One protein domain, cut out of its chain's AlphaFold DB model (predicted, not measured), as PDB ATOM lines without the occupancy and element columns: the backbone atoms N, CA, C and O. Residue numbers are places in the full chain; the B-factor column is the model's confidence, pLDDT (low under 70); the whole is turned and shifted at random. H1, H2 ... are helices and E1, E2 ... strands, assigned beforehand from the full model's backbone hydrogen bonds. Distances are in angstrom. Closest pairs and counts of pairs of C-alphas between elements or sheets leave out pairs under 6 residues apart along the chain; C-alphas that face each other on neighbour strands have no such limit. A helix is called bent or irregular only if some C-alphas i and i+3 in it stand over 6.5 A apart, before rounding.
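AT A GLANCE: This is residues 842 to 1045 of the 1157 residues of an uncharacterized protein of Delftia sp. JD2 (UniProt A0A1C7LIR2). A strongly twisted sheet of four strands, in the order E3, E2, E1, E4, has H7 over one face and H1 over the opposite face, with H2 also over E1. Near one end of E1 and E2, H3, H4 and H5 lie side by side in a triangle, with H6 beyond H5. The 204 printed residues have seven named helices and four named strands, in the order H1 H2 H3 E1 E2 H4 H5 H6 E3 H7 E4; the sheet is antiparallel and the class mixed. The whole is compact, with a radius of gyration of the C-alphas of 17.7 A and spans of 47 by 40 by 37 A.

HOW THE PARTS SIT: Start at H1, residues 842 to 852, which lies over E1, residues 896 to 906, at a height over the sheet of 10.1 A; their closest C-alphas, Cys 851 and Ile 901, are 5.0 A apart. H2, residues 854 to 861, is irregular, with C-alphas 857 and 860 7.1 A apart, and lies over E1 at 8.9 A. H3, residues 867 to 887, only just touches H5, residues 933 to 948, with 3 pairs of C-alphas within 8 A, the closest Ala 874 and Tyr 939 at 7.3 A. H4, residues 922 to 928, only grazes the sheet and forms a helical hairpin with H5, at a shallow tilt of 26 degrees; Ala 927 and Ser 936 have the closest C-alphas, 5.1 A. E1 bends by 80 degrees at residue 901 and forms a hairpin with E2, residues 912 to 919; look for N 899 and O 917 at 2.9 A. H6, residues 954 to 963, is close but not clearly touching H5. E3, residues 971 to 977, is antiparallel to E2, with N 974 and O 916 at 3.0 A. H7, residues 1008 to 1022, runs along the strands, at 18 degrees to E2 on the local plane. E4, residues 1023 to 1026, is antiparallel to E1, with N 905 and O 1024 at 2.8 A. Every O i to N i+4 pair is within hydrogen-bond range in H3, H4, H5 and H6, against 6 of 7 in H1, 2 of 4 in H2 and 9 of 11 in H7.

IN THESE COORDINATES: Find C-alpha 842 at (72.100, 274.383, 21.506), where H1 begins. H3 runs 30.2 A from C-alpha 867 at (70.434, 254.175, -9.780); E1 measures 23.6 A, H5 22.0 A, E2 21.4 A and H7 21.0 A. E4 ends at C-alpha 1026, (85.057, 263.013, 22.788).

THE WHOLE: The C-alphas farthest apart, Ala 952 and Ala 1034, are 53.1 A apart. The printed part has no cut. The link from E3 to H7 is long, 30 residues; its residues 987 to 988 pair antiparallel with residues 896 to 897 of E1. Mean pLDDT of the printed part is 81.6, with 26 residues under 70, among them 963 to 969.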
ATOM      1  N   GLU A 842      72.730 274.966  22.696       89.75
ATOM      2  CA  GLU A 842      72.100 274.383  21.506       89.75
ATOM      3  C   GLU A 842      73.134 274.105  20.414       89.75
ATOM      4  O   GLU A 842      73.129 273.034  19.813       89.75
ATOM      5  N   ARG A 843      74.082 275.030  20.204       87.38
ATOM      6  CA  ARG A 843      75.168 274.821  19.241       87.38
ATOM      7  C   ARG A 843      76.093 273.681  19.673       87.38
ATOM      8  O   ARG A 843      76.567 272.943  18.815       87.38
ATOM      9  N   LYS A 844      76.340 273.508  20.979       90.19
ATOM     10  CA  LYS A 844      77.075 272.342  21.501       90.19
ATOM     11  C   LYS A 844      76.351 271.038  21.145       90.19
ATOM     12  O   LYS A 844      76.998 270.139  20.615       90.19
ATOM     13  N   GLN A 845      75.037 270.966  21.374       90.81
ATOM     14  CA  GLN A 845      74.229 269.793  21.014       90.81
ATOM     15  C   GLN A 845      74.264 269.511  19.508       90.81
ATOM     16  O   GLN A 845      74.470 268.374  19.100       90.81
ATOM     17  N   GLU A 846      74.134 270.544  18.674       89.25
ATOM     18  CA  GLU A 846      74.175 270.408  17.215       89.25
ATOM     19  C   GLU A 846      75.518 269.844  16.714       89.25
ATOM     20  O   GLU A 846      75.539 268.930  15.889       89.25
ATOM     21  N   ILE A 847      76.636 270.360  17.241       89.94
ATOM     22  CA  ILE A 847      77.996 269.915  16.899       89.94
ATOM     23  C   ILE A 847      78.212 268.459  17.325       89.94
ATOM     24  O   ILE A 847      78.724 267.659  16.549       89.94
ATOM     25  N   MET A 848      77.813 268.097  18.546       91.06
ATOM     26  CA  MET A 848      77.959 266.724  19.043       91.06
ATOM     27  C   MET A 848      77.064 265.744  18.271       91.06
ATOM     28  O   MET A 848      77.528 264.680  17.860       91.06
ATOM     29  N   GLY A 849      75.831 266.150  17.962       91.19
ATOM     30  CA  GLY A 849      74.888 265.364  17.168       91.19
ATOM     31  C   GLY A 849      75.318 265.149  15.712       91.19
ATOM     32  O   GLY A 849      74.775 264.279  15.034       91.19
ATOM     33  N   LEU A 850      76.284 265.910  15.183       89.62
ATOM     34  CA  LEU A 850      76.903 265.598  13.887       89.62
ATOM     35  C   LEU A 850      77.818 264.372  13.967       89.62
ATOM     36  O   LEU A 850      77.796 263.560  13.046       89.62
ATOM     37  N   CYS A 851      78.571 264.200  15.057       90.25
ATOM     38  CA  CYS A 851      79.386 263.000  15.265       90.25
ATOM     39  C   CYS A 851      78.507 261.765  15.497       90.25
ATOM     40  O   CYS A 851      78.784 260.712  14.942       90.25
ATOM     41  N   GLU A 852      77.418 261.889  16.258       90.38
ATOM     42  CA  GLU A 852      76.492 260.772  16.530       90.38
ATOM     43  C   GLU A 852      75.776 260.258  15.268       90.38
ATOM     44  O   GLU A 852      75.377 259.100  15.204       90.38
ATOM     45  N   ARG A 853      75.635 261.097  14.234       89.06
ATOM     46  CA  ARG A 853      75.007 260.735  12.949       89.06
ATOM     47  C   ARG A 853      75.968 260.089  11.946       89.06
ATOM     48  O   ARG A 853      75.591 259.915  10.784       89.06
ATOM     49  N   PHE A 854      77.187 259.745  12.357       87.00
ATOM     50  CA  PHE A 854      78.196 259.133  11.490       87.00
ATOM     51  C   PHE A 854      77.656 257.913  10.732       87.00
ATOM     52  O   PHE A 854      77.717 257.903   9.504       87.00
ATOM     53  N   GLU A 855      77.065 256.939  11.433       84.50
ATOM     54  CA  GLU A 855      76.588 255.688  10.821       84.50
ATOM     55  C   GLU A 855      75.543 255.947   9.726       84.50
ATOM     56  O   GLU A 855      75.630 255.411   8.623       84.50
ATOM     57  N   GLN A 856      74.594 256.848  10.000       87.44
ATOM     58  CA  GLN A 856      73.563 257.263   9.043       87.44
ATOM     59  C   GLN A 856      74.165 257.989   7.833       87.44
ATOM     60  O   GLN A 856      73.680 257.836   6.715       87.44
ATOM     61  N   SER A 857      75.221 258.778   8.055       87.06
ATOM     62  CA  SER A 857      75.867 259.590   7.018       87.06
ATOM     63  C   SER A 857      76.762 258.760   6.098       87.06
ATOM     64  O   SER A 857      76.844 259.047   4.904       87.06
ATOM     65  N   VAL A 858      77.431 257.737   6.640       86.69
ATOM     66  CA  VAL A 858      78.344 256.872   5.883       86.69
ATOM     67  C   VAL A 858      77.612 255.736   5.166       86.69
ATOM     68  O   VAL A 858      78.072 255.315   4.109       86.69
ATOM     69  N   ALA A 859      76.458 255.283   5.676       86.12
ATOM     70  CA  ALA A 859      75.707 254.140   5.144       86.12
ATOM     71  C   ALA A 859      75.514 254.122   3.608       86.12
ATOM     72  O   ALA A 859      75.738 253.064   3.018       86.12
ATOM     73  N   PRO A 860      75.191 255.241   2.918       86.19
ATOM     74  CA  PRO A 860      75.050 255.251   1.455       86.19
ATOM     75  C   PRO A 860      76.332 254.902   0.682       86.19
ATOM     76  O   PRO A 860      76.271 254.615  -0.508       86.19
ATOM     77  N   PHE A 861      77.495 254.959   1.335       85.75
ATOM     78  CA  PHE A 861      78.809 254.714   0.739       85.75
ATOM     79  C   PHE A 861      79.371 253.321   1.061       85.75
ATOM     80  O   PHE A 861      80.491 253.019   0.654       85.75
ATOM     81  N   LEU A 862      78.624 252.492   1.800       82.50
ATOM     82  CA  LEU A 862      79.065 251.160   2.236       82.50
ATOM     83  C   LEU A 862      78.562 250.020   1.341       82.50
ATOM     84  O   LEU A 862      79.106 248.920   1.380       82.50
ATOM     85  N   SER A 863      77.522 250.255   0.545       82.19
ATOM     86  CA  SER A 863      76.913 249.257  -0.339       82.19
ATOM     87  C   SER A 863      76.555 249.882  -1.681       82.19
ATOM     88  O   SER A 863      76.511 251.102  -1.798       82.19
ATOM     89  N   THR A 864      76.322 249.059  -2.706       85.31
ATOM     90  CA  THR A 864      75.919 249.537  -4.035       85.31
ATOM     91  C   THR A 864      74.524 250.185  -3.962       85.31
ATOM     92  O   THR A 864      73.543 249.460  -3.770       85.31
ATOM     93  N   PRO A 865      74.394 251.522  -4.097       87.94
ATOM     94  CA  PRO A 865      73.101 252.199  -4.127       87.94
ATOM     95  C   PRO A 865      72.286 251.829  -5.374       87.94
ATOM     96  O   PRO A 865      72.824 251.394  -6.392       87.94
ATOM     97  N   ASP A 866      70.976 252.083  -5.334       89.44
ATOM     98  CA  ASP A 866      70.162 252.079  -6.552       89.44
ATOM     99  C   ASP A 866      70.541 253.240  -7.498       89.44
ATOM    100  O   ASP A 866      71.236 254.192  -7.129       89.44
ATOM    101  N   THR A 867      70.081 253.181  -8.750       87.19
ATOM    102  CA  THR A 867      70.434 254.175  -9.780       87.19
ATOM    103  C   THR A 867      70.016 255.605  -9.416       87.19
ATOM    104  O   THR A 867      70.702 256.552  -9.803       87.19
ATOM    105  N   ALA A 868      68.916 255.788  -8.678       88.62
ATOM    106  CA  ALA A 868      68.432 257.112  -8.288       88.62
ATOM    107  C   ALA A 868      69.309 257.724  -7.186       88.62
ATOM    108  O   ALA A 868      69.747 258.870  -7.298       88.62
ATOM    109  N   THR A 869      69.628 256.927  -6.169       89.00
ATOM    110  CA  THR A 869      70.491 257.283  -5.042       89.00
ATOM    111  C   THR A 869      71.916 257.549  -5.521       89.00
ATOM    112  O   THR A 869      72.488 258.592  -5.203       89.00
ATOM    113  N   PHE A 870      72.452 256.683  -6.390       92.00
ATOM    114  CA  PHE A 870      73.734 256.916  -7.058       92.00
ATOM    115  C   PHE A 870      73.734 258.235  -7.839       92.00
ATOM    116  O   PHE A 870      74.676 259.023  -7.743       92.00
ATOM    117  N   GLY A 871      72.667 258.488  -8.607       90.19
ATOM    118  CA  GLY A 871      72.508 259.711  -9.388       90.19
ATOM    119  C   GLY A 871      72.583 260.971  -8.525       90.19
ATOM    120  O   GLY A 871      73.276 261.918  -8.899       90.19
ATOM    121  N   GLN A 872      71.944 260.958  -7.351       90.38
ATOM    122  CA  GLN A 872      72.008 262.063  -6.391       90.38
ATOM    123  C   GLN A 872      73.421 262.237  -5.817       90.38
ATOM    124  O   GLN A 872      73.980 263.330  -5.886       90.38
ATOM    125  N   MET A 873      74.049 261.154  -5.345       90.50
ATOM    126  CA  MET A 873      75.414 261.190  -4.798       90.50
ATOM    127  C   MET A 873      76.438 261.708  -5.821       90.50
ATOM    128  O   MET A 873      77.322 262.504  -5.488       90.50
ATOM    129  N   ALA A 874      76.311 261.278  -7.080       90.81
ATOM    130  CA  ALA A 874      77.144 261.732  -8.185       90.81
ATOM    131  C   ALA A 874      76.901 263.215  -8.511       90.81
ATOM    132  O   ALA A 874      77.865 263.951  -8.738       90.81
ATOM    133  N   ALA A 875      75.644 263.669  -8.515       91.12
ATOM    134  CA  ALA A 875      75.293 265.068  -8.742       91.12
ATOM    135  C   ALA A 875      75.866 265.988  -7.653       91.12
ATOM    136  O   ALA A 875      76.475 267.010  -7.986       91.12
ATOM    137  N   ASP A 876      75.755 265.592  -6.384       90.62
ATOM    138  CA  ASP A 876      76.286 266.341  -5.240       90.62
ATOM    139  C   ASP A 876      77.814 266.468  -5.317       90.62
ATOM    140  O   ASP A 876      78.366 267.561  -5.158       90.62
ATOM    141  N   TYR A 877      78.512 265.378  -5.662       91.38
ATOM    142  CA  TYR A 877      79.960 265.422  -5.873       91.38
ATOM    143  C   TYR A 877      80.349 266.335  -7.045       91.38
ATOM    144  O   TYR A 877      81.290 267.126  -6.941       91.38
ATOM    145  N   LEU A 878      79.639 266.252  -8.176       90.62
ATOM    146  CA  LEU A 878      79.914 267.091  -9.347       90.62
ATOM    147  C   LEU A 878      79.664 268.578  -9.055       90.62
ATOM    148  O   LEU A 878      80.404 269.423  -9.566       90.62
ATOM    149  N   ALA A 879      78.661 268.906  -8.236       89.56
ATOM    150  CA  ALA A 879      78.415 270.266  -7.768       89.56
ATOM    151  C   ALA A 879      79.573 270.773  -6.891       89.56
ATOM    152  O   ALA A 879      80.129 271.835  -7.175       89.56
ATOM    153  N   ALA A 880      80.009 269.978  -5.908       88.25
ATOM    154  CA  ALA A 880      81.152 270.309  -5.050       88.25
ATOM    155  C   ALA A 880      82.466 270.459  -5.844       88.25
ATOM    156  O   ALA A 880      83.285 271.338  -5.557       88.25
ATOM    157  N   LEU A 881      82.669 269.625  -6.871       87.94
ATOM    158  CA  LEU A 881      83.831 269.705  -7.756       87.94
ATOM    159  C   LEU A 881      83.823 271.000  -8.571       87.94
ATOM    160  O   LEU A 881      84.855 271.660  -8.647       87.94
ATOM    161  N   ARG A 882      82.681 271.392  -9.153       86.75
ATOM    162  CA  ARG A 882      82.564 272.659  -9.899       86.75
ATOM    163  C   ARG A 882      82.889 273.860  -9.016       86.75
ATOM    164  O   ARG A 882      83.741 274.658  -9.387       86.75
ATOM    165  N   ASP A 883      82.292 273.924  -7.829       84.12
ATOM    166  CA  ASP A 883      82.553 275.000  -6.868       84.12
ATOM    167  C   ASP A 883      84.037 275.058  -6.446       84.12
ATOM    168  O   ASP A 883      84.642 276.132  -6.354       84.12
ATOM    169  N   SER A 884      84.678 273.898  -6.264       81.31
ATOM    170  CA  SER A 884      86.110 273.814  -5.938       81.31
ATOM    171  C   SER A 884      87.012 274.300  -7.080       81.31
ATOM    172  O   SER A 884      88.010 274.981  -6.824       81.31
ATOM    173  N   LEU A 885      86.663 273.981  -8.330       79.00
ATOM    174  CA  LEU A 885      87.405 274.410  -9.520       79.00
ATOM    175  C   LEU A 885      87.241 275.913  -9.797       79.00
ATOM    176  O   LEU A 885      88.221 276.566 -10.140       79.00
ATOM    177  N   ASP A 886      86.052 276.483  -9.582       76.00
ATOM    178  CA  ASP A 886      85.809 277.921  -9.775       76.00
ATOM    179  C   ASP A 886      86.526 278.785  -8.722       76.00
ATOM    180  O   ASP A 886      86.949 279.912  -8.998       76.00
ATOM    181  N   THR A 887      86.714 278.250  -7.511       68.06
ATOM    182  CA  THR A 887      87.375 278.963  -6.406       68.06
ATOM    183  C   THR A 887      88.903 279.062  -6.596       68.06
ATOM    184  O   THR A 887      89.519 280.044  -6.176       68.06
ATOM    185  N   SER A 888      89.543 278.066  -7.223       61.44
ATOM    186  CA  SER A 888      91.009 277.952  -7.321       61.44
ATOM    187  C   SER A 888      91.515 278.155  -8.755       61.44
ATOM    188  O   SER A 888      91.414 277.266  -9.593       61.44
ATOM    189  N   LYS A 889      92.145 279.306  -9.033       61.75
ATOM    190  CA  LYS A 889      92.657 279.650 -10.379       61.75
ATOM    191  C   LYS A 889      94.020 279.041 -10.735       61.75
ATOM    192  O   LYS A 889      94.424 279.107 -11.891       61.75
ATOM    193  N   THR A 890      94.756 278.511  -9.757       60.28
ATOM    194  CA  THR A 890      96.171 278.108  -9.911       60.28
ATOM    195  C   THR A 890      96.406 276.606  -9.784       60.28
ATOM    196  O   THR A 890      97.460 276.118 -10.182       60.28
ATOM    197  N   SER A 891      95.458 275.865  -9.210       65.06
ATOM    198  CA  SER A 891      95.603 274.433  -8.934       65.06
ATOM    199  C   SER A 891      94.263 273.715  -8.963       65.06
ATOM    200  O   SER A 891      93.254 274.263  -8.524       65.06
ATOM    201  N   VAL A 892      94.268 272.462  -9.411       71.62
ATOM    202  CA  VAL A 892      93.092 271.591  -9.360       71.62
ATOM    203  C   VAL A 892      92.929 271.046  -7.946       71.62
ATOM    204  O   VAL A 892      93.782 270.307  -7.461       71.62
ATOM    205  N   VAL A 893      91.835 271.429  -7.286       75.69
ATOM    206  CA  VAL A 893      91.494 270.993  -5.927       75.69
ATOM    207  C   VAL A 893      90.299 270.052  -6.003       75.69
ATOM    208  O   VAL A 893      89.243 270.428  -6.507       75.69
ATOM    209  N   LEU A 894      90.473 268.824  -5.517       82.12
ATOM    210  CA  LEU A 894      89.401 267.833  -5.465       82.12
ATOM    211  C   LEU A 894      88.628 267.934  -4.142       82.12
ATOM    212  O   LEU A 894      89.265 268.083  -3.093       82.12
ATOM    213  N   PRO A 895      87.286 267.824  -4.170       87.94
ATOM    214  CA  PRO A 895      86.499 267.654  -2.958       87.94
ATOM    215  C   PRO A 895      86.899 266.368  -2.237       87.94
ATOM    216  O   PRO A 895      87.050 265.310  -2.854       87.94
ATOM    217  N   VAL A 896      87.052 266.464  -0.923       87.50
ATOM    218  CA  VAL A 896      87.338 265.323  -0.050       87.50
ATOM    219  C   VAL A 896      86.023 264.891   0.584       87.50
ATOM    220  O   VAL A 896      85.277 265.734   1.067       87.50
ATOM    221  N   LEU A 897      85.718 263.595   0.572       90.00
ATOM    222  CA  LEU A 897      84.590 263.056   1.335       90.00
ATOM    223  C   LEU A 897      85.033 262.932   2.791       90.00
ATOM    224  O   LEU A 897      86.083 262.343   3.019       90.00
ATOM    225  N   ALA A 898      84.296 263.481   3.752       90.56
ATOM    226  CA  ALA A 898      84.675 263.439   5.161       90.56
ATOM    227  C   ALA A 898      83.460 263.267   6.076       90.56
ATOM    228  O   ALA A 898      82.455 263.960   5.924       90.56
ATOM    229  N   PHE A 899      83.590 262.386   7.067       90.19
ATOM    230  CA  PHE A 899      82.558 262.116   8.062       90.19
ATOM    231  C   PHE A 899      83.111 262.326   9.476       90.19
ATOM    232  O   PHE A 899      84.096 261.673   9.833       90.19
ATOM    233  N   PRO A 900      82.527 263.228  10.287       91.75
ATOM    234  CA  PRO A 900      82.912 263.418  11.684       91.75
ATOM    235  C   PRO A 900      82.671 262.162  12.519       91.75
ATOM    236  O   PRO A 900      81.562 261.642  12.541       91.75
ATOM    237  N   ILE A 901      83.695 261.720  13.245       90.69
ATOM    238  CA  ILE A 901      83.632 260.548  14.133       90.69
ATOM    239  C   ILE A 901      83.884 260.906  15.597       90.69
ATOM    240  O   ILE A 901      83.438 260.187  16.486       90.69
ATOM    241  N   ALA A 902      84.579 262.016  15.851       91.19
ATOM    242  CA  ALA A 902      84.874 262.511  17.187       91.19
ATOM    243  C   ALA A 902      85.039 264.038  17.176       91.19
ATOM    244  O   ALA A 902      85.271 264.657  16.134       91.19
ATOM    245  N   LEU A 903      84.946 264.641  18.357       93.00
ATOM    246  CA  LEU A 903      85.160 266.062  18.591       93.00
ATOM    247  C   LEU A 903      86.460 266.265  19.374       93.00
ATOM    248  O   LEU A 903      86.694 265.617  20.393       93.00
ATOM    249  N   VAL A 904      87.290 267.191  18.907       91.12
ATOM    250  CA  VAL A 904      88.596 267.528  19.472       91.12
ATOM    251  C   VAL A 904      88.562 268.969  19.970       91.12
ATOM    252  O   VAL A 904      88.123 269.876  19.266       91.12
ATOM    253  N   SER A 905      89.028 269.182  21.198       90.69
ATOM    254  CA  SER A 905      89.183 270.498  21.817       90.69
ATOM    255  C   SER A 905      90.626 270.691  22.266       90.69
ATOM    256  O   SER A 905      91.116 269.972  23.139       90.69
ATOM    257  N   HIS A 906      91.322 271.656  21.676       86.31
ATOM    258  CA  HIS A 906      92.726 271.935  21.983       86.31
ATOM    259  C   HIS A 906      92.843 272.664  23.328       86.31
ATOM    260  O   HIS A 906      92.304 273.760  23.487       86.31
ATOM    261  N   LYS A 907      93.567 272.086  24.299       82.50
ATOM    262  CA  LYS A 907      93.626 272.590  25.689       82.50
ATOM    263  C   LYS A 907      94.196 274.010  25.782       82.50
ATOM    264  O   LYS A 907      93.729 274.791  26.601       82.50
ATOM    265  N   ASN A 908      95.173 274.344  24.935       75.50
ATOM    266  CA  ASN A 908      95.875 275.631  24.993       75.50
ATOM    267  C   ASN A 908      95.157 276.749  24.228       75.50
ATOM    268  O   ASN A 908      95.192 277.903  24.642       75.50
ATOM    269  N   THR A 909      94.554 276.436  23.078       76.12
ATOM    270  CA  THR A 909      93.978 277.450  22.177       76.12
ATOM    271  C   THR A 909      92.463 277.568  22.292       76.12
ATOM    272  O   THR A 909      91.903 278.551  21.804       76.12
ATOM    273  N   GLY A 910      91.799 276.571  22.887       78.44
ATOM    274  CA  GLY A 910      90.344 276.441  22.910       78.44
ATOM    275  C   GLY A 910      89.723 276.130  21.543       78.44
ATOM    276  O   GLY A 910      88.499 276.072  21.433       78.44
ATOM    277  N   GLU A 911      90.539 275.934  20.501       83.31
ATOM    278  CA  GLU A 911      90.053 275.612  19.160       83.31
ATOM    279  C   GLU A 911      89.331 274.264  19.151       83.31
ATOM    280  O   GLU A 911      89.741 273.311  19.820       83.31
ATOM    281  N   MET A 912      88.249 274.208  18.377       87.19
ATOM    282  CA  MET A 912      87.385 273.042  18.249       87.19
ATOM    283  C   MET A 912      87.502 272.483  16.835       87.19
ATOM    284  O   MET A 912      87.353 273.224  15.859       87.19
ATOM    285  N   GLY A 913      87.725 271.177  16.729       90.00
ATOM    286  CA  GLY A 913      87.803 270.475  15.457       90.00
ATOM    287  C   GLY A 913      87.014 269.172  15.467       90.00
ATOM    288  O   GLY A 913      86.925 268.502  16.492       90.00
ATOM    289  N   TYR A 914      86.445 268.798  14.328       91.69
ATOM    290  CA  TYR A 914      85.975 267.441  14.093       91.69
ATOM    291  C   TYR A 914      87.156 266.573  13.679       91.69
ATOM    292  O   TYR A 914      87.847 266.895  12.713       91.69
ATOM    293  N   LEU A 915      87.360 265.455  14.367       91.94
ATOM    294  CA  LEU A 915      88.136 264.362  13.807       91.94
ATOM    295  C   LEU A 915      87.229 263.612  12.839       91.94
ATOM    296  O   LEU A 915      86.153 263.146  13.222       91.94
ATOM    297  N   CYS A 916      87.664 263.502  11.593       90.38
ATOM    298  CA  CYS A 916      86.905 262.868  10.534       90.38
ATOM    299  C   CYS A 916      87.668 261.693   9.941       90.38
ATOM    300  O   CYS A 916      88.891 261.744   9.785       90.38
ATOM    301  N   ILE A 917      86.915 260.687   9.506       88.44
ATOM    302  CA  ILE A 917      87.397 259.744   8.501       88.44
ATOM    303  C   ILE A 917      87.085 260.330   7.135       88.44
ATOM    304  O   ILE A 917      85.970 260.791   6.881       88.44
ATOM    305  N   ALA A 918      88.082 260.339   6.261       88.44
ATOM    306  CA  ALA A 918      88.002 261.014   4.988       88.44
ATOM    307  C   ALA A 918      88.593 260.215   3.835       88.44
ATOM    308  O   ALA A 918      89.596 259.523   3.985       88.44
ATOM    309  N   ASN A 919      88.001 260.385   2.657       85.75
ATOM    310  CA  ASN A 919      88.476 259.837   1.402       85.75
ATOM    311  C   ASN A 919      88.830 260.971   0.431       85.75
ATOM    312  O   ASN A 919      87.962 261.674  -0.099       85.75
ATOM    313  N   ARG A 920      90.133 261.159   0.180       81.56
ATOM    314  CA  ARG A 920      90.646 262.208  -0.729       81.56
ATOM    315  C   ARG A 920      90.388 261.908  -2.206       81.56
ATOM    316  O   ARG A 920      90.596 262.771  -3.056       81.56
ATOM    317  N   ARG A 921      89.956 260.687  -2.521       80.81
ATOM    318  CA  ARG A 921      89.632 260.207  -3.866       80.81
ATOM    319  C   ARG A 921      88.169 259.772  -3.937       80.81
ATOM    320  O   ARG A 921      87.850 258.771  -4.573       80.81
ATOM    321  N   ALA A 922      87.278 260.561  -3.338       86.25
ATOM    322  CA  ALA A 922      85.839 260.302  -3.287       86.25
ATOM    323  C   ALA A 922      85.226 259.961  -4.659       86.25
ATOM    324  O   ALA A 922      84.393 259.070  -4.760       86.25
ATOM    325  N   TYR A 923      85.704 260.596  -5.734       84.88
ATOM    326  CA  TYR A 923      85.281 260.273  -7.100       84.88
ATOM    327  C   TYR A 923      85.556 258.828  -7.535       84.88
ATOM    328  O   TYR A 923      84.876 258.310  -8.411       84.88
ATOM    329  N   ARG A 924      86.572 258.168  -6.979       83.56
ATOM    330  CA  ARG A 924      86.844 256.756  -7.268       83.56
ATOM    331  C   ARG A 924      85.978 255.835  -6.438       83.56
ATOM    332  O   ARG A 924      85.438 254.894  -7.001       83.56
ATOM    333  N   LEU A 925      85.813 256.155  -5.154       84.38
ATOM    334  CA  LEU A 925      84.893 255.438  -4.276       84.38
ATOM    335  C   LEU A 925      83.478 255.443  -4.868       84.38
ATOM    336  O   LEU A 925      82.855 254.399  -5.004       84.38
ATOM    337  N   LEU A 926      83.005 256.605  -5.321       88.44
ATOM    338  CA  LEU A 926      81.729 256.705  -6.020       88.44
ATOM    339  C   LEU A 926      81.722 255.862  -7.295       88.44
ATOM    340  O   LEU A 926      80.805 255.082  -7.492       88.44
ATOM    341  N   ALA A 927      82.755 255.931  -8.139       87.12
ATOM    342  CA  ALA A 927      82.792 255.125  -9.360       87.12
ATOM    343  C   ALA A 927      82.725 253.604  -9.102       87.12
ATOM    344  O   ALA A 927      82.124 252.897  -9.910       87.12
ATOM    345  N   SER A 928      83.298 253.108  -7.996       84.12
ATOM    346  CA  SER A 928      83.188 251.695  -7.593       84.12
ATOM    347  C   SER A 928      81.819 251.308  -7.032       84.12
ATOM    348  O   SER A 928      81.480 250.132  -7.039       84.12
ATOM    349  N   LEU A 929      81.031 252.279  -6.567       86.88
ATOM    350  CA  LEU A 929      79.673 252.070  -6.052       86.88
ATOM    351  C   LEU A 929      78.601 252.172  -7.148       86.88
ATOM    352  O   LEU A 929      77.413 252.104  -6.854       86.88
ATOM    353  N   ALA A 930      78.979 252.377  -8.412       88.62
ATOM    354  CA  ALA A 930      78.009 252.453  -9.495       88.62
ATOM    355  C   ALA A 930      77.201 251.138  -9.613       88.62
ATOM    356  O   ALA A 930      77.794 250.064  -9.512       88.62
ATOM    357  N   PRO A 931      75.878 251.198  -9.874       89.81
ATOM    358  CA  PRO A 931      75.047 250.000 -10.026       89.81
ATOM    359  C   PRO A 931      75.486 249.090 -11.181       89.81
ATOM    360  O   PRO A 931      75.263 247.883 -11.137       89.81
ATOM    361  N   ASP A 932      76.082 249.680 -12.221       90.44
ATOM    362  CA  ASP A 932      76.574 248.999 -13.414       90.44
ATOM    363  C   ASP A 932      77.761 249.747 -14.057       90.44
ATOM    364  O   ASP A 932      78.014 250.934 -13.792       90.44
ATOM    365  N   ASP A 933      78.483 249.042 -14.932       88.75
ATOM    366  CA  ASP A 933      79.687 249.542 -15.607       88.75
ATOM    367  C   ASP A 933      79.406 250.746 -16.525       88.75
ATOM    368  O   ASP A 933      80.247 251.643 -16.647       88.75
ATOM    369  N   ASP A 934      78.221 250.826 -17.139       88.12
ATOM    370  CA  ASP A 934      77.849 251.927 -18.035       88.12
ATOM    371  C   ASP A 934      77.603 253.225 -17.256       88.12
ATOM    372  O   ASP A 934      77.945 254.326 -17.710       88.12
ATOM    373  N   VAL A 935      76.990 253.132 -16.077       88.75
ATOM    374  CA  VAL A 935      76.827 254.245 -15.136       88.75
ATOM    375  C   VAL A 935      78.192 254.695 -14.611       88.75
ATOM    376  O   VAL A 935      78.483 255.896 -14.653       88.75
ATOM    377  N   SER A 936      79.067 253.759 -14.224       87.00
ATOM    378  CA  SER A 936      80.436 254.075 -13.788       87.00
ATOM    379  C   SER A 936      81.233 254.799 -14.881       87.00
ATOM    380  O   SER A 936      81.811 255.869 -14.659       87.00
ATOM    381  N   ALA A 937      81.196 254.280 -16.113       86.88
ATOM    382  CA  ALA A 937      81.904 254.849 -17.253       86.88
ATOM    383  C   ALA A 937      81.404 256.256 -17.615       86.88
ATOM    384  O   ALA A 937      82.209 257.127 -17.969       86.88
ATOM    385  N   ARG A 938      80.090 256.505 -17.516       88.88
ATOM    386  CA  ARG A 938      79.496 257.841 -17.710       88.88
ATOM    387  C   ARG A 938      79.967 258.824 -16.641       88.88
ATOM    388  O   ARG A 938      80.467 259.892 -16.988       88.88
ATOM    389  N   TYR A 939      79.910 258.435 -15.372       90.62
ATOM    390  CA  TYR A 939      80.356 259.270 -14.260       90.62
ATOM    391  C   TYR A 939      81.851 259.634 -14.351       90.62
ATOM    392  O   TYR A 939      82.220 260.811 -14.274       90.62
ATOM    393  N   ILE A 940      82.721 258.654 -14.627       87.50
ATOM    394  CA  ILE A 940      84.160 258.893 -14.835       87.50
ATOM    395  C   ILE A 940      84.396 259.853 -16.009       87.50
ATOM    396  O   ILE A 940      85.276 260.717 -15.941       87.50
ATOM    397  N   ARG A 941      83.626 259.720 -17.097       87.75
ATOM    398  CA  ARG A 941      83.723 260.606 -18.265       87.75
ATOM    399  C   ARG A 941      83.387 262.053 -17.901       87.75
ATOM    400  O   ARG A 941      84.109 262.955 -18.328       87.75
ATOM    401  N   ASP A 942      82.354 262.273 -17.093       88.31
ATOM    402  CA  ASP A 942      81.946 263.611 -16.658       88.31
ATOM    403  C   ASP A 942      82.993 264.274 -15.755       88.31
ATOM    404  O   ASP A 942      83.332 265.443 -15.960       88.31
ATOM    405  N   ILE A 943      83.597 263.520 -14.832       87.75
ATOM    406  CA  ILE A 943      84.709 264.010 -14.002       87.75
ATOM    407  C   ILE A 943      85.906 264.393 -14.871       87.75
ATOM    408  O   ILE A 943      86.421 265.507 -14.753       87.75
ATOM    409  N   LYS A 944      86.332 263.501 -15.778       85.56
ATOM    410  CA  LYS A 944      87.452 263.771 -16.693       85.56
ATOM    411  C   LYS A 944      87.206 265.037 -17.509       85.56
ATOM    412  O   LYS A 944      88.127 265.831 -17.671       85.56
ATOM    413  N   ARG A 945      85.973 265.244 -17.983       84.12
ATOM    414  CA  ARG A 945      85.574 266.427 -18.755       84.12
ATOM    415  C   ARG A 945      85.632 267.720 -17.940       84.12
ATOM    416  O   ARG A 945      85.998 268.755 -18.491       84.12
ATOM    417  N   LEU A 946      85.242 267.693 -16.666       84.00
ATOM    418  CA  LEU A 946      85.328 268.867 -15.790       84.00
ATOM    419  C   LEU A 946      86.781 269.190 -15.428       84.00
ATOM    420  O   LEU A 946      87.189 270.347 -15.499       84.00
ATOM    421  N   MET A 947      87.575 268.169 -15.101       80.38
ATOM    422  CA  MET A 947      88.970 268.345 -14.702       80.38
ATOM    423  C   MET A 947      89.866 268.773 -15.863       80.38
ATOM    424  O   MET A 947      90.683 269.669 -15.676       80.38
ATOM    425  N   SER A 948      89.709 268.190 -17.057       77.94
ATOM    426  CA  SER A 948      90.566 268.502 -18.210       77.94
ATOM    427  C   SER A 948      90.520 269.978 -18.606       77.94
ATOM    428  O   SER A 948      91.525 270.516 -19.048       77.94
ATOM    429  N   ARG A 949      89.396 270.666 -18.367       73.19
ATOM    430  CA  ARG A 949      89.262 272.120 -18.574       73.19
ATOM    431  C   ARG A 949      90.172 272.958 -17.675       73.19
ATOM    432  O   ARG A 949      90.437 274.107 -18.001       73.19
ATOM    433  N   SER A 950      90.610 272.399 -16.550       72.38
ATOM    434  CA  SER A 950      91.423 273.087 -15.542       72.38
ATOM    435  C   SER A 950      92.923 272.792 -15.682       72.38
ATOM    436  O   SER A 950      93.733 273.413 -14.999       72.38
ATOM    437  N   PHE A 951      93.311 271.857 -16.558       65.62
ATOM    438  CA  PHE A 951      94.707 271.568 -16.892       65.62
ATOM    439  C   PHE A 951      95.053 272.184 -18.252       65.62
ATOM    440  O   PHE A 951      94.357 271.956 -19.233       65.62
ATOM    441  N   ALA A 952      96.154 272.939 -18.319       63.75
ATOM    442  CA  ALA A 952      96.650 273.500 -19.580       63.75
ATOM    443  C   ALA A 952      97.314 272.445 -20.489       63.75
ATOM    444  O   ALA A 952      97.372 272.628 -21.699       63.75
ATOM    445  N   ASP A 953      97.807 271.353 -19.898       73.25
ATOM    446  CA  ASP A 953      98.548 270.288 -20.572       73.25
ATOM    447  C   ASP A 953      97.832 268.942 -20.391       73.25
ATOM    448  O   ASP A 953      97.585 268.477 -19.271       73.25
ATOM    449  N   GLN A 954      97.493 268.327 -21.522       74.25
ATOM    450  CA  GLN A 954      96.774 267.066 -21.585       74.25
ATOM    451  C   GLN A 954      97.652 265.870 -21.190       74.25
ATOM    452  O   GLN A 954      97.125 264.924 -20.605       74.25
ATOM    453  N   GLU A 955      98.963 265.915 -21.434       73.81
ATOM    454  CA  GLU A 955      99.910 264.873 -21.022       73.81
ATOM    455  C   GLU A 955     100.058 264.873 -19.499       73.81
ATOM    456  O   GLU A 955      99.859 263.847 -18.852       73.81
ATOM    457  N   ARG A 956     100.223 266.059 -18.898       71.00
ATOM    458  CA  ARG A 956     100.233 266.234 -17.438       71.00
ATOM    459  C   ARG A 956      98.932 265.776 -16.768       71.00
ATOM    460  O   ARG A 956      98.971 265.235 -15.661       71.00
ATOM    461  N   PHE A 957      97.782 265.974 -17.420       77.81
ATOM    462  CA  PHE A 957      96.503 265.433 -16.949       77.81
ATOM    463  C   PHE A 957      96.470 263.899 -17.007       77.81
ATOM    464  O   PHE A 957      96.025 263.275 -16.042       77.81
ATOM    465  N   GLN A 958      96.951 263.282 -18.095       74.62
ATOM    466  CA  GLN A 958      97.026 261.819 -18.195       74.62
ATOM    467  C   GLN A 958      97.989 261.236 -17.161       74.62
ATOM    468  O   GLN A 958      97.640 260.272 -16.487       74.62
ATOM    469  N   ASP A 959      99.144 261.865 -16.956       73.06
ATOM    470  CA  ASP A 959     100.103 261.510 -15.912       73.06
ATOM    471  C   ASP A 959      99.479 261.587 -14.517       73.06
ATOM    472  O   ASP A 959      99.577 260.641 -13.739       73.06
ATOM    473  N   TYR A 960      98.783 262.682 -14.199       72.75
ATOM    474  CA  TYR A 960      98.056 262.833 -12.936       72.75
ATOM    475  C   TYR A 960      96.983 261.743 -12.763       72.75
ATOM    476  O   TYR A 960      96.882 261.120 -11.703       72.75
ATOM    477  N   TRP A 961      96.207 261.471 -13.816       75.81
ATOM    478  CA  TRP A 961      95.155 260.456 -13.809       75.81
ATOM    479  C   TRP A 961      95.712 259.031 -13.649       75.81
ATOM    480  O   TRP A 961      95.117 258.205 -12.947       75.81
ATOM    481  N   ASN A 962      96.862 258.747 -14.265       71.06
ATOM    482  CA  ASN A 962      97.527 257.448 -14.237       71.06
ATOM    483  C   ASN A 962      98.303 257.221 -12.931       71.06
ATOM    484  O   ASN A 962      98.189 256.142 -12.355       71.06
ATOM    485  N   ARG A 963      98.997 258.238 -12.397       62.72
ATOM    486  CA  ARG A 963      99.671 258.186 -11.081       62.72
ATOM    487  C   ARG A 963      98.709 257.951  -9.929       62.72
ATOM    488  O   ARG A 963      99.094 257.413  -8.898       62.72
ATOM    489  N   ALA A 964      97.437 258.296 -10.098       58.72
ATOM    490  CA  ALA A 964      96.435 257.983  -9.097       58.72
ATOM    491  C   ALA A 964      96.223 256.462  -8.904       58.72
ATOM    492  O   ALA A 964      95.517 256.095  -7.978       58.72
ATOM    493  N   ARG A 965      96.773 255.558  -9.734       55.69
ATOM    494  CA  ARG A 965      96.542 254.095  -9.664       55.69
ATOM    495  C   ARG A 965      97.199 253.343  -8.494       55.69
ATOM    496  O   ARG A 965      96.774 252.219  -8.270       55.69
ATOM    497  N   ASP A 966      98.153 253.916  -7.757       51.12
ATOM    498  CA  ASP A 966      98.788 253.231  -6.612       51.12
ATOM    499  C   ASP A 966      98.060 253.556  -5.281       51.12
ATOM    500  O   ASP A 966      97.719 254.722  -5.019       51.12
ATOM    501  N   ILE A 967      97.715 252.512  -4.508       51.81
ATOM    502  CA  ILE A 967      96.584 252.452  -3.546       51.81
ATOM    503  C   ILE A 967      97.037 251.825  -2.217       51.81
ATOM    504  O   ILE A 967      96.791 250.654  -1.951       51.81
ATOM    505  N   ARG A 968      97.679 252.594  -1.332       48.69
ATOM    506  CA  ARG A 968      97.982 252.114   0.035       48.69
ATOM    507  C   ARG A 968      97.162 252.776   1.154       48.69
ATOM    508  O   ARG A 968      97.535 252.637   2.309       48.69
ATOM    509  N   SER A 969      96.057 253.470   0.830       54.09
ATOM    510  CA  SER A 969      94.822 253.628   1.652       54.09
ATOM    511  C   SER A 969      93.996 254.839   1.176       54.09
ATOM    512  O   SER A 969      94.394 255.991   1.382       54.09
ATOM    513  N   ASP A 970      92.836 254.607   0.566       70.31
ATOM    514  CA  ASP A 970      91.961 255.703   0.125       70.31
ATOM    515  C   ASP A 970      91.239 256.403   1.297       70.31
ATOM    516  O   ASP A 970      90.882 257.576   1.170       70.31
ATOM    517  N   TRP A 971      91.109 255.735   2.450       80.62
ATOM    518  CA  TRP A 971      90.608 256.298   3.709       80.62
ATOM    519  C   TRP A 971      91.736 256.821   4.607       80.62
ATOM    520  O   TRP A 971      92.816 256.231   4.676       80.62
ATOM    521  N   GLN A 972      91.493 257.955   5.270       83.06
ATOM    522  CA  GLN A 972      92.452 258.646   6.130       83.06
ATOM    523  C   GLN A 972      91.786 259.373   7.300       83.06
ATOM    524  O   GLN A 972      90.638 259.796   7.190       83.06
ATOM    525  N   LEU A 973      92.536 259.607   8.379       86.31
ATOM    526  CA  LEU A 973      92.132 260.521   9.448       86.31
ATOM    527  C   LEU A 973      92.516 261.963   9.101       86.31
ATOM    528  O   LEU A 973      93.650 262.243   8.703       86.31
ATOM    529  N   ILE A 974      91.571 262.885   9.264       87.69
ATOM    530  CA  ILE A 974      91.789 264.326   9.101       87.69
ATOM    531  C   ILE A 974      91.101 265.110  10.220       87.69
ATOM    532  O   ILE A 974      90.158 264.616  10.832       87.69
ATOM    533  N   GLU A 975      91.536 266.346  10.454       89.38
ATOM    534  CA  GLU A 975      90.874 267.262  11.381       89.38
ATOM    535  C   GLU A 975      90.259 268.427  10.598       89.38
ATOM    536  O   GLU A 975      90.896 269.015   9.720       89.38
ATOM    537  N   LEU A 976      89.009 268.766  10.906       88.19
ATOM    538  CA  LEU A 976      88.281 269.879  10.301       88.19
ATOM    539  C   LEU A 976      87.911 270.898  11.356       88.19
ATOM    540  O   LEU A 976      87.423 270.534  12.419       88.19
ATOM    541  N   ASP A 977      88.062 272.179  11.043       84.12
ATOM    542  CA  ASP A 977      87.531 273.221  11.915       84.12
ATOM    543  C   ASP A 977      85.998 273.132  11.970       84.12
ATOM    544  O   ASP A 977      85.336 273.033  10.933       84.12
ATOM    545  N   VAL A 978      85.422 273.197  13.173       85.44
ATOM    546  CA  VAL A 978      83.962 273.123  13.361       85.44
ATOM    547  C   VAL A 978      83.224 274.244  12.617       85.44
ATOM    548  O   VAL A 978      82.067 274.079  12.235       85.44
ATOM    549  N   SER A 979      83.875 275.386  12.384       78.19
ATOM    550  CA  SER A 979      83.304 276.492  11.604       78.19
ATOM    551  C   SER A 979      83.311 276.254  10.091       78.19
ATOM    552  O   SER A 979      82.543 276.897   9.376       78.19
ATOM    553  N   ALA A 980      84.144 275.335   9.599       72.19
ATOM    554  CA  ALA A 980      84.282 275.033   8.177       72.19
ATOM    555  C   ALA A 980      83.347 273.909   7.694       72.19
ATOM    556  O   ALA A 980      83.261 273.674   6.490       72.19
ATOM    557  N   PHE A 981      82.648 273.226   8.608       78.75
ATOM    558  CA  PHE A 981      81.755 272.111   8.297       78.75
ATOM    559  C   PHE A 981      80.339 272.364   8.834       78.75
ATOM    560  O   PHE A 981      80.109 272.355  10.044       78.75
ATOM    561  N   SER A 982      79.379 272.588   7.928       71.44
ATOM    562  CA  SER A 982      77.963 272.810   8.265       71.44
ATOM    563  C   SER A 982      77.170 271.516   8.462       71.44
ATOM    564  O   SER A 982      76.094 271.551   9.048       71.44
ATOM    565  N   GLY A 983      77.682 270.377   7.978       75.94
ATOM    566  CA  GLY A 983      76.965 269.098   7.986       75.94
ATOM    567  C   GLY A 983      75.916 268.938   6.880       75.94
ATOM    568  O   GLY A 983      75.272 267.898   6.822       75.94
ATOM    569  N   GLU A 984      75.746 269.927   5.995       79.12
ATOM    570  CA  GLU A 984      74.795 269.858   4.869       79.12
ATOM    571  C   GLU A 984      75.295 268.974   3.717       79.12
ATOM    572  O   GLU A 984      74.498 268.377   3.001       79.12
ATOM    573  N   SER A 985      76.615 268.886   3.534       83.69
ATOM    574  CA  SER A 985      77.253 268.048   2.518       83.69
ATOM    575  C   SER A 985      78.458 267.324   3.118       83.69
ATOM    576  O   SER A 985      79.225 267.950   3.855       83.69
ATOM    577  N   PRO A 986      78.679 266.036   2.789       87.06
ATOM    578  CA  PRO A 986      79.862 265.306   3.235       87.06
ATOM    579  C   PRO A 986      81.116 265.649   2.407       87.06
ATOM    580  O   PRO A 986      82.208 265.177   2.722       87.06
ATOM    581  N   TYR A 987      80.986 266.451   1.341       89.69
ATOM    582  CA  TYR A 987      82.104 266.869   0.496       89.69
ATOM    583  C   TYR A 987      82.668 268.209   0.961       89.69
ATOM    584  O   TYR A 987      82.004 269.243   0.910       89.69
ATOM    585  N   ILE A 988      83.932 268.201   1.366       84.88
ATOM    586  CA  ILE A 988      84.635 269.364   1.902       84.88
ATOM    587  C   ILE A 988      85.732 269.850   0.952       84.88
ATOM    588  O   ILE A 988      86.347 269.082   0.204       84.88
ATOM    589  N   LYS A 989      86.029 271.149   1.013       77.50
ATOM    590  CA  LYS A 989      87.153 271.743   0.281       77.50
ATOM    591  C   LYS A 989      88.467 271.359   0.958       77.50
ATOM    592  O   LYS A 989      88.613 271.539   2.162       77.50
ATOM    593  N   ALA A 990      89.463 270.927   0.182       67.25
ATOM    594  CA  ALA A 990      90.750 270.484   0.732       67.25
ATOM    595  C   ALA A 990      91.482 271.556   1.572       67.25
ATOM    596  O   ALA A 990      92.255 271.221   2.461       67.25
ATOM    597  N   GLN A 991      91.219 272.843   1.322       66.69
ATOM    598  CA  GLN A 991      91.804 273.972   2.061       66.69
ATOM    599  C   GLN A 991      91.261 274.117   3.495       66.69
ATOM    600  O   GLN A 991      91.906 274.754   4.321       66.69
ATOM    601  N   ALA A 992      90.095 273.536   3.794       67.31
ATOM    602  CA  ALA A 992      89.497 273.539   5.131       67.31
ATOM    603  C   ALA A 992      90.083 272.453   6.056       67.31
ATOM    604  O   ALA A 992      89.715 272.372   7.227       67.31
ATOM    605  N   ILE A 993      90.976 271.610   5.528       72.88
ATOM    606  CA  ILE A 993      91.518 270.444   6.219       72.88
ATOM    607  C   ILE A 993      92.779 270.830   6.991       72.88
ATOM    608  O   ILE A 993      93.778 271.238   6.396       72.88
ATOM    609  N   LYS A 994      92.772 270.615   8.309       73.25
ATOM    610  CA  LYS A 994      93.996 270.547   9.113       73.25
ATOM    611  C   LYS A 994      94.526 269.113   9.002       73.25
ATOM    612  O   LYS A 994      93.816 268.145   9.280       73.25
ATOM    613  N   SER A 995      95.757 268.945   8.514       63.44
ATOM    614  CA  SER A 995      96.326 267.600   8.376       63.44
ATOM    615  C   SER A 995      96.559 266.999   9.758       63.44
ATOM    616  O   SER A 995      97.299 267.567  10.556       63.44
ATOM    617  N   VAL A 996      96.001 265.815  10.003       65.38
ATOM    618  CA  VAL A 996      96.471 264.950  11.089       65.38
ATOM    619  C   VAL A 996      97.873 264.460  10.712       65.38
ATOM    620  O   VAL A 996      98.155 264.222   9.533       65.38
ATOM    621  N   SER A 997      98.782 264.388  11.688       62.50
ATOM    622  CA  SER A 997     100.180 264.010  11.448       62.50
ATOM    623  C   SER A 997     100.266 262.651  10.751       62.50
ATOM    624  O   SER A 997      99.822 261.640  11.296       62.50
ATOM    625  N   GLN A 998     100.876 262.609   9.561       63.66
ATOM    626  CA  GLN A 998     101.133 261.342   8.868       63.66
ATOM    627  C   GLN A 998     102.139 260.464   9.622       63.66
ATOM    628  O   GLN A 998     102.089 259.248   9.480       63.66
ATOM    629  N   ALA A 999     102.987 261.042  10.482       53.97
ATOM    630  CA  ALA A 999     103.889 260.277  11.348       53.97
ATOM    631  C   ALA A 999     103.135 259.425  12.389       53.97
ATOM    632  O   ALA A 999     103.655 258.418  12.876       53.97
ATOM    633  N   ALA A1000     101.890 259.800  12.712       60.91
ATOM    634  CA  ALA A1000     101.025 259.021  13.590       60.91
ATOM    635  C   ALA A1000     100.401 257.811  12.888       60.91
ATOM    636  O   ALA A1000      99.839 256.962  13.567       60.91
ATOM    637  N   ARG A1001     100.500 257.690  11.558       71.38
ATOM    638  CA  ARG A1001     100.047 256.488  10.863       71.38
ATOM    639  C   ARG A1001     101.059 255.362  11.099       71.38
ATOM    640  O   ARG A1001     102.241 255.561  10.811       71.38
ATOM    641  N   PRO A1002     100.651 254.204  11.643       69.44
ATOM    642  CA  PRO A1002     101.526 253.051  11.731       69.44
ATOM    643  C   PRO A1002     101.989 252.664  10.325       69.44
ATOM    644  O   PRO A1002     101.154 252.602   9.411       69.44
ATOM    645  N   PRO A1003     103.294 252.448  10.122       64.19
ATOM    646  CA  PRO A1003     103.774 251.938   8.855       64.19
ATOM    647  C   PRO A1003     103.058 250.627   8.527       64.19
ATOM    648  O   PRO A1003     102.836 249.799   9.406       64.19
ATOM    649  N   LEU A1004     102.662 250.474   7.262       68.62
ATOM    650  CA  LEU A1004     102.036 249.274   6.696       68.62
ATOM    651  C   LEU A1004     100.632 248.892   7.198       68.62
ATOM    652  O   LEU A1004      99.939 248.198   6.456       68.62
ATOM    653  N   SER A1005     100.163 249.364   8.360       75.12
ATOM    654  CA  SER A1005      98.789 249.065   8.789       75.12
ATOM    655  C   SER A1005      97.760 249.754   7.884       75.12
ATOM    656  O   SER A1005      97.826 250.960   7.592       75.12
ATOM    657  N   ALA A1006      96.794 248.957   7.427       73.44
ATOM    658  CA  ALA A1006      95.621 249.421   6.696       73.44
ATOM    659  C   ALA A1006      94.494 249.883   7.634       73.44
ATOM    660  O   ALA A1006      93.635 250.643   7.193       73.44
ATOM    661  N   LEU A1007      94.520 249.461   8.906       82.62
ATOM    662  CA  LEU A1007      93.457 249.704   9.879       82.62
ATOM    663  C   LEU A1007      93.484 251.154  10.376       82.62
ATOM    664  O   LEU A1007      94.511 251.670  10.833       82.62
ATOM    665  N   MET A1008      92.334 251.817  10.319       84.19
ATOM    666  CA  MET A1008      92.124 253.153  10.869       84.19
ATOM    667  C   MET A1008      92.151 253.140  12.395       84.19
ATOM    668  O   MET A1008      92.572 254.137  12.979       84.19
ATOM    669  N   ALA A1009      91.765 252.036  13.045       86.69
ATOM    670  CA  ALA A1009      91.858 251.896  14.494       86.69
ATOM    671  C   ALA A1009      93.298 252.038  15.002       86.69
ATOM    672  O   ALA A1009      93.529 252.776  15.959       86.69
ATOM    673  N   ASP A1010      94.270 251.419  14.327       84.62
ATOM    674  CA  ASP A1010      95.679 251.488  14.732       84.62
ATOM    675  C   ASP A1010      96.246 252.908  14.526       84.62
ATOM    676  O   ASP A1010      97.036 253.410  15.332       84.62
ATOM    677  N   TRP A1011      95.816 253.600  13.459       85.31
ATOM    678  CA  TRP A1011      96.159 255.011  13.254       85.31
ATOM    679  C   TRP A1011      95.532 255.901  14.325       85.31
ATOM    680  O   TRP A1011      96.223 256.738  14.912       85.31
ATOM    681  N   TYR A1012      94.250 255.699  14.623       86.81
ATOM    682  CA  TYR A1012      93.565 256.434  15.674       86.81
ATOM    683  C   TYR A1012      94.251 256.245  17.024       86.81
ATOM    684  O   TYR A1012      94.505 257.239  17.688       86.81
ATOM    685  N   GLU A1013      94.605 255.021  17.412       87.19
ATOM    686  CA  GLU A1013      95.227 254.733  18.707       87.19
ATOM    687  C   GLU A1013      96.571 255.456  18.870       87.19
ATOM    688  O   GLU A1013      96.802 256.150  19.869       87.19
ATOM    689  N   LYS A1014      97.437 255.379  17.849       84.56
ATOM    690  CA  LYS A1014      98.728 256.077  17.850       84.56
ATOM    691  C   LYS A1014      98.543 257.596  17.886       84.56
ATOM    692  O   LYS A1014      99.181 258.270  18.692       84.56
ATOM    693  N   TRP A1015      97.635 258.134  17.070       87.25
ATOM    694  CA  TRP A1015      97.310 259.561  17.092       87.25
ATOM    695  C   TRP A1015      96.712 260.002  18.435       87.25
ATOM    696  O   TRP A1015      97.125 261.023  18.976       87.25
ATOM    697  N   HIS A1016      95.779 259.238  19.000       87.44
ATOM    698  CA  HIS A1016      95.080 259.539  20.248       87.44
ATOM    699  C   HIS A1016      96.054 259.588  21.431       87.44
ATOM    700  O   HIS A1016      95.968 260.490  22.271       87.44
ATOM    701  N   LYS A1017      97.037 258.680  21.475       85.38
ATOM    702  CA  LYS A1017      98.104 258.676  22.490       85.38
ATOM    703  C   LYS A1017      98.911 259.979  22.504       85.38
ATOM    704  O   LYS A1017      99.243 260.482  23.577       85.38
ATOM    705  N   ASP A1018      99.184 260.544  21.332       83.62
ATOM    706  CA  ASP A1018      99.911 261.810  21.211       83.62
ATOM    707  C   ASP A1018      98.989 263.018  21.437       83.62
ATOM    708  O   ASP A1018      99.321 263.938  22.188       83.62
ATOM    709  N   ALA A1019      97.799 263.000  20.832       84.69
ATOM    710  CA  ALA A1019      96.839 264.095  20.862       84.69
ATOM    711  C   ALA A1019      96.232 264.314  22.256       84.69
ATOM    712  O   ALA A1019      96.068 265.458  22.669       84.69
ATOM    713  N   SER A1020      95.960 263.257  23.026       86.81
ATOM    714  CA  SER A1020      95.388 263.339  24.385       86.81
ATOM    715  C   SER A1020      96.245 264.149  25.373       86.81
ATOM    716  O   SER A1020      95.729 264.714  26.348       86.81
ATOM    717  N   ARG A1021      97.550 264.300  25.099       88.12
ATOM    718  CA  ARG A1021      98.445 265.186  25.860       88.12
ATOM    719  C   ARG A1021      98.000 266.646  25.750       88.12
ATOM    720  O   ARG A1021      97.895 267.334  26.766       88.12
ATOM    721  N   PHE A1022      97.622 267.087  24.551       87.00
ATOM    722  CA  PHE A1022      97.344 268.494  24.230       87.00
ATOM    723  C   PHE A1022      95.864 268.800  23.961       87.00
ATOM    724  O   PHE A1022      95.468 269.965  23.983       87.00
ATOM    725  N   CYS A1023      95.030 267.778  23.775       89.56
ATOM    726  CA  CYS A1023      93.623 267.899  23.408       89.56
ATOM    727  C   CYS A1023      92.713 267.131  24.377       89.56
ATOM    728  O   CYS A1023      93.122 266.153  24.999       89.56
ATOM    729  N   ARG A1024      91.463 267.583  24.506       91.75
ATOM    730  CA  ARG A1024      90.338 266.789  25.014       91.75
ATOM    731  C   ARG A1024      89.609 266.203  23.812       91.75
ATOM    732  O   ARG A1024      89.363 266.928  22.849       91.75
ATOM    733  N   ILE A1025      89.294 264.918  23.863       91.19
ATOM    734  CA  ILE A1025      88.691 264.187  22.750       91.19
ATOM    735  C   ILE A1025      87.409 263.545  23.271       91.19
ATOM    736  O   ILE A1025      87.411 262.965  24.352       91.19
ATOM    737  N   TRP A1026      86.324 263.685  22.520       92.50
ATOM    738  CA  TRP A1026      85.057 263.013  22.788       92.50
ATOM    739  C   TRP A1026      84.614 262.240  21.552       92.50
ATOM    740  O   TRP A1026      84.641 262.780  20.446       92.50
ATOM    741  N   HIS A1027      84.174 261.004  21.751       89.69
ATOM    742  CA  HIS A1027      83.570 260.155  20.731       89.69
ATOM    743  C   HIS A1027      82.166 259.718  21.189       89.69
ATOM    744  O   HIS A1027      81.928 259.553  22.391       89.69
ATOM    745  N   PRO A1028      81.231 259.482  20.258       89.38
ATOM    746  CA  PRO A1028      80.042 258.687  20.539       89.38
ATOM    747  C   PRO A1028      80.429 257.289  21.047       89.38
ATOM    748  O   PRO A1028      81.397 256.704  20.558       89.38
ATOM    749  N   GLU A1029      79.690 256.741  22.014       84.00
ATOM    750  CA  GLU A1029      79.965 255.403  22.571       84.00
ATOM    751  C   GLU A1029      79.890 254.301  21.506       84.00
ATOM    752  O   GLU A1029      80.667 253.358  21.548       84.00
ATOM    753  N   ALA A1030      79.030 254.465  20.496       83.06
ATOM    754  CA  ALA A1030      78.897 253.524  19.383       83.06
ATOM    755  C   ALA A1030      80.177 253.371  18.534       83.06
ATOM    756  O   ALA A1030      80.328 252.385  17.821       83.06
ATOM    757  N   HIS A1031      81.105 254.334  18.584       84.62
ATOM    758  CA  HIS A1031      82.282 254.348  17.710       84.62
ATOM    759  C   HIS A1031      83.507 253.651  18.306       84.62
ATOM    760  O   HIS A1031      84.509 253.502  17.602       84.62
ATOM    761  N   ILE A1032      83.464 253.255  19.577       84.75
ATOM    762  CA  ILE A1032      84.588 252.621  20.268       84.75
ATOM    763  C   ILE A1032      84.156 251.352  21.003       84.75
ATOM    764  O   ILE A1032      82.997 251.201  21.380       84.75
ATOM    765  N   ASP A1033      85.091 250.434  21.222       84.00
ATOM    766  CA  ASP A1033      84.863 249.253  22.050       84.00
ATOM    767  C   ASP A1033      85.100 249.530  23.547       84.00
ATOM    768  O   ASP A1033      85.493 250.625  23.957       84.00
ATOM    769  N   ALA A1034      84.894 248.508  24.385       79.31
ATOM    770  CA  ALA A1034      85.114 248.591  25.832       79.31
ATOM    771  C   ALA A1034      86.569 248.926  26.232       79.31
ATOM    772  O   ALA A1034      86.805 249.338  27.366       79.31
ATOM    773  N   ASN A1035      87.531 248.764  25.318       77.31
ATOM    774  CA  ASN A1035      88.944 249.079  25.516       77.31
ATOM    775  C   ASN A1035      89.332 250.444  24.911       77.31
ATOM    776  O   ASN A1035      90.503 250.818  24.956       77.31
ATOM    777  N   GLY A1036      88.377 251.194  24.349       73.50
ATOM    778  CA  GLY A1036      88.621 252.482  23.699       73.50
ATOM    779  C   GLY A1036      89.160 252.380  22.269       73.50
ATOM    780  O   GLY A1036      89.640 253.380  21.729       73.50
ATOM    781  N   ARG A1037      89.100 251.200  21.637       83.19
ATOM    782  CA  ARG A1037      89.529 250.996  20.247       83.19
ATOM    783  C   ARG A1037      88.421 251.397  19.280       83.19
ATOM    784  O   ARG A1037      87.262 251.056  19.485       83.19
ATOM    785  N   LEU A1038      88.782 252.091  18.203       84.31
ATOM    786  CA  LEU A1038      87.844 252.553  17.177       84.31
ATOM    787  C   LEU A1038      87.197 251.371  16.424       84.31
ATOM    788  O   LEU A1038      87.903 250.530  15.872       84.31
ATOM    789  N   LEU A1039      85.865 251.338  16.339       85.31
ATOM    790  CA  LEU A1039      85.069 250.252  15.737       85.31
ATOM    791  C   LEU A1039      84.680 250.489  14.264       85.31
ATOM    792  O   LEU A1039      83.691 249.947  13.777       85.31
ATOM    793  N   ILE A1040      85.437 251.305  13.530       81.75
ATOM    794  CA  ILE A1040      85.006 251.789  12.205       81.75
ATOM    795  C   ILE A1040      85.585 250.969  11.038       81.75
ATOM    796  O   ILE A1040      85.023 250.967   9.942       81.75
ATOM    797  N   ASP A1041      86.662 250.214  11.259       84.56
ATOM    798  CA  ASP A1041      87.312 249.430  10.199       84.56
ATOM    799  C   ASP A1041      86.365 248.406   9.557       84.56
ATOM    800  O   ASP A1041      86.212 248.388   8.336       84.56
ATOM    801  N   ALA A1042      85.640 247.635  10.375       77.44
ATOM    802  CA  ALA A1042      84.654 246.667   9.893       77.44
ATOM    803  C   ALA A1042      83.506 247.335   9.116       77.44
ATOM    804  O   ALA A1042      83.043 246.796   8.114       77.44
ATOM    805  N   MET A1043      83.073 248.529   9.539       77.12
ATOM    806  CA  MET A1043      82.010 249.272   8.856       77.12
ATOM    807  C   MET A1043      82.432 249.720   7.456       77.12
ATOM    808  O   MET A1043      81.621 249.700   6.538       77.12
ATOM    809  N   LEU A1044      83.693 250.119   7.289       77.81
ATOM    810  CA  LEU A1044      84.242 250.586   6.012       77.81
ATOM    811  C   LEU A1044      84.760 249.446   5.120       77.81
ATOM    812  O   LEU A1044      85.268 249.723   4.034       77.81
ATOM    813  N   GLY A1045      84.668 248.188   5.573       75.31
ATOM    814  CA  GLY A1045      85.258 247.036   4.886       75.31
ATOM    815  C   GLY A1045      86.788 247.097   4.824       75.31
ATOM    816  O   GLY A1045      87.389 246.614   3.865       75.31
TER     817      GLY A1045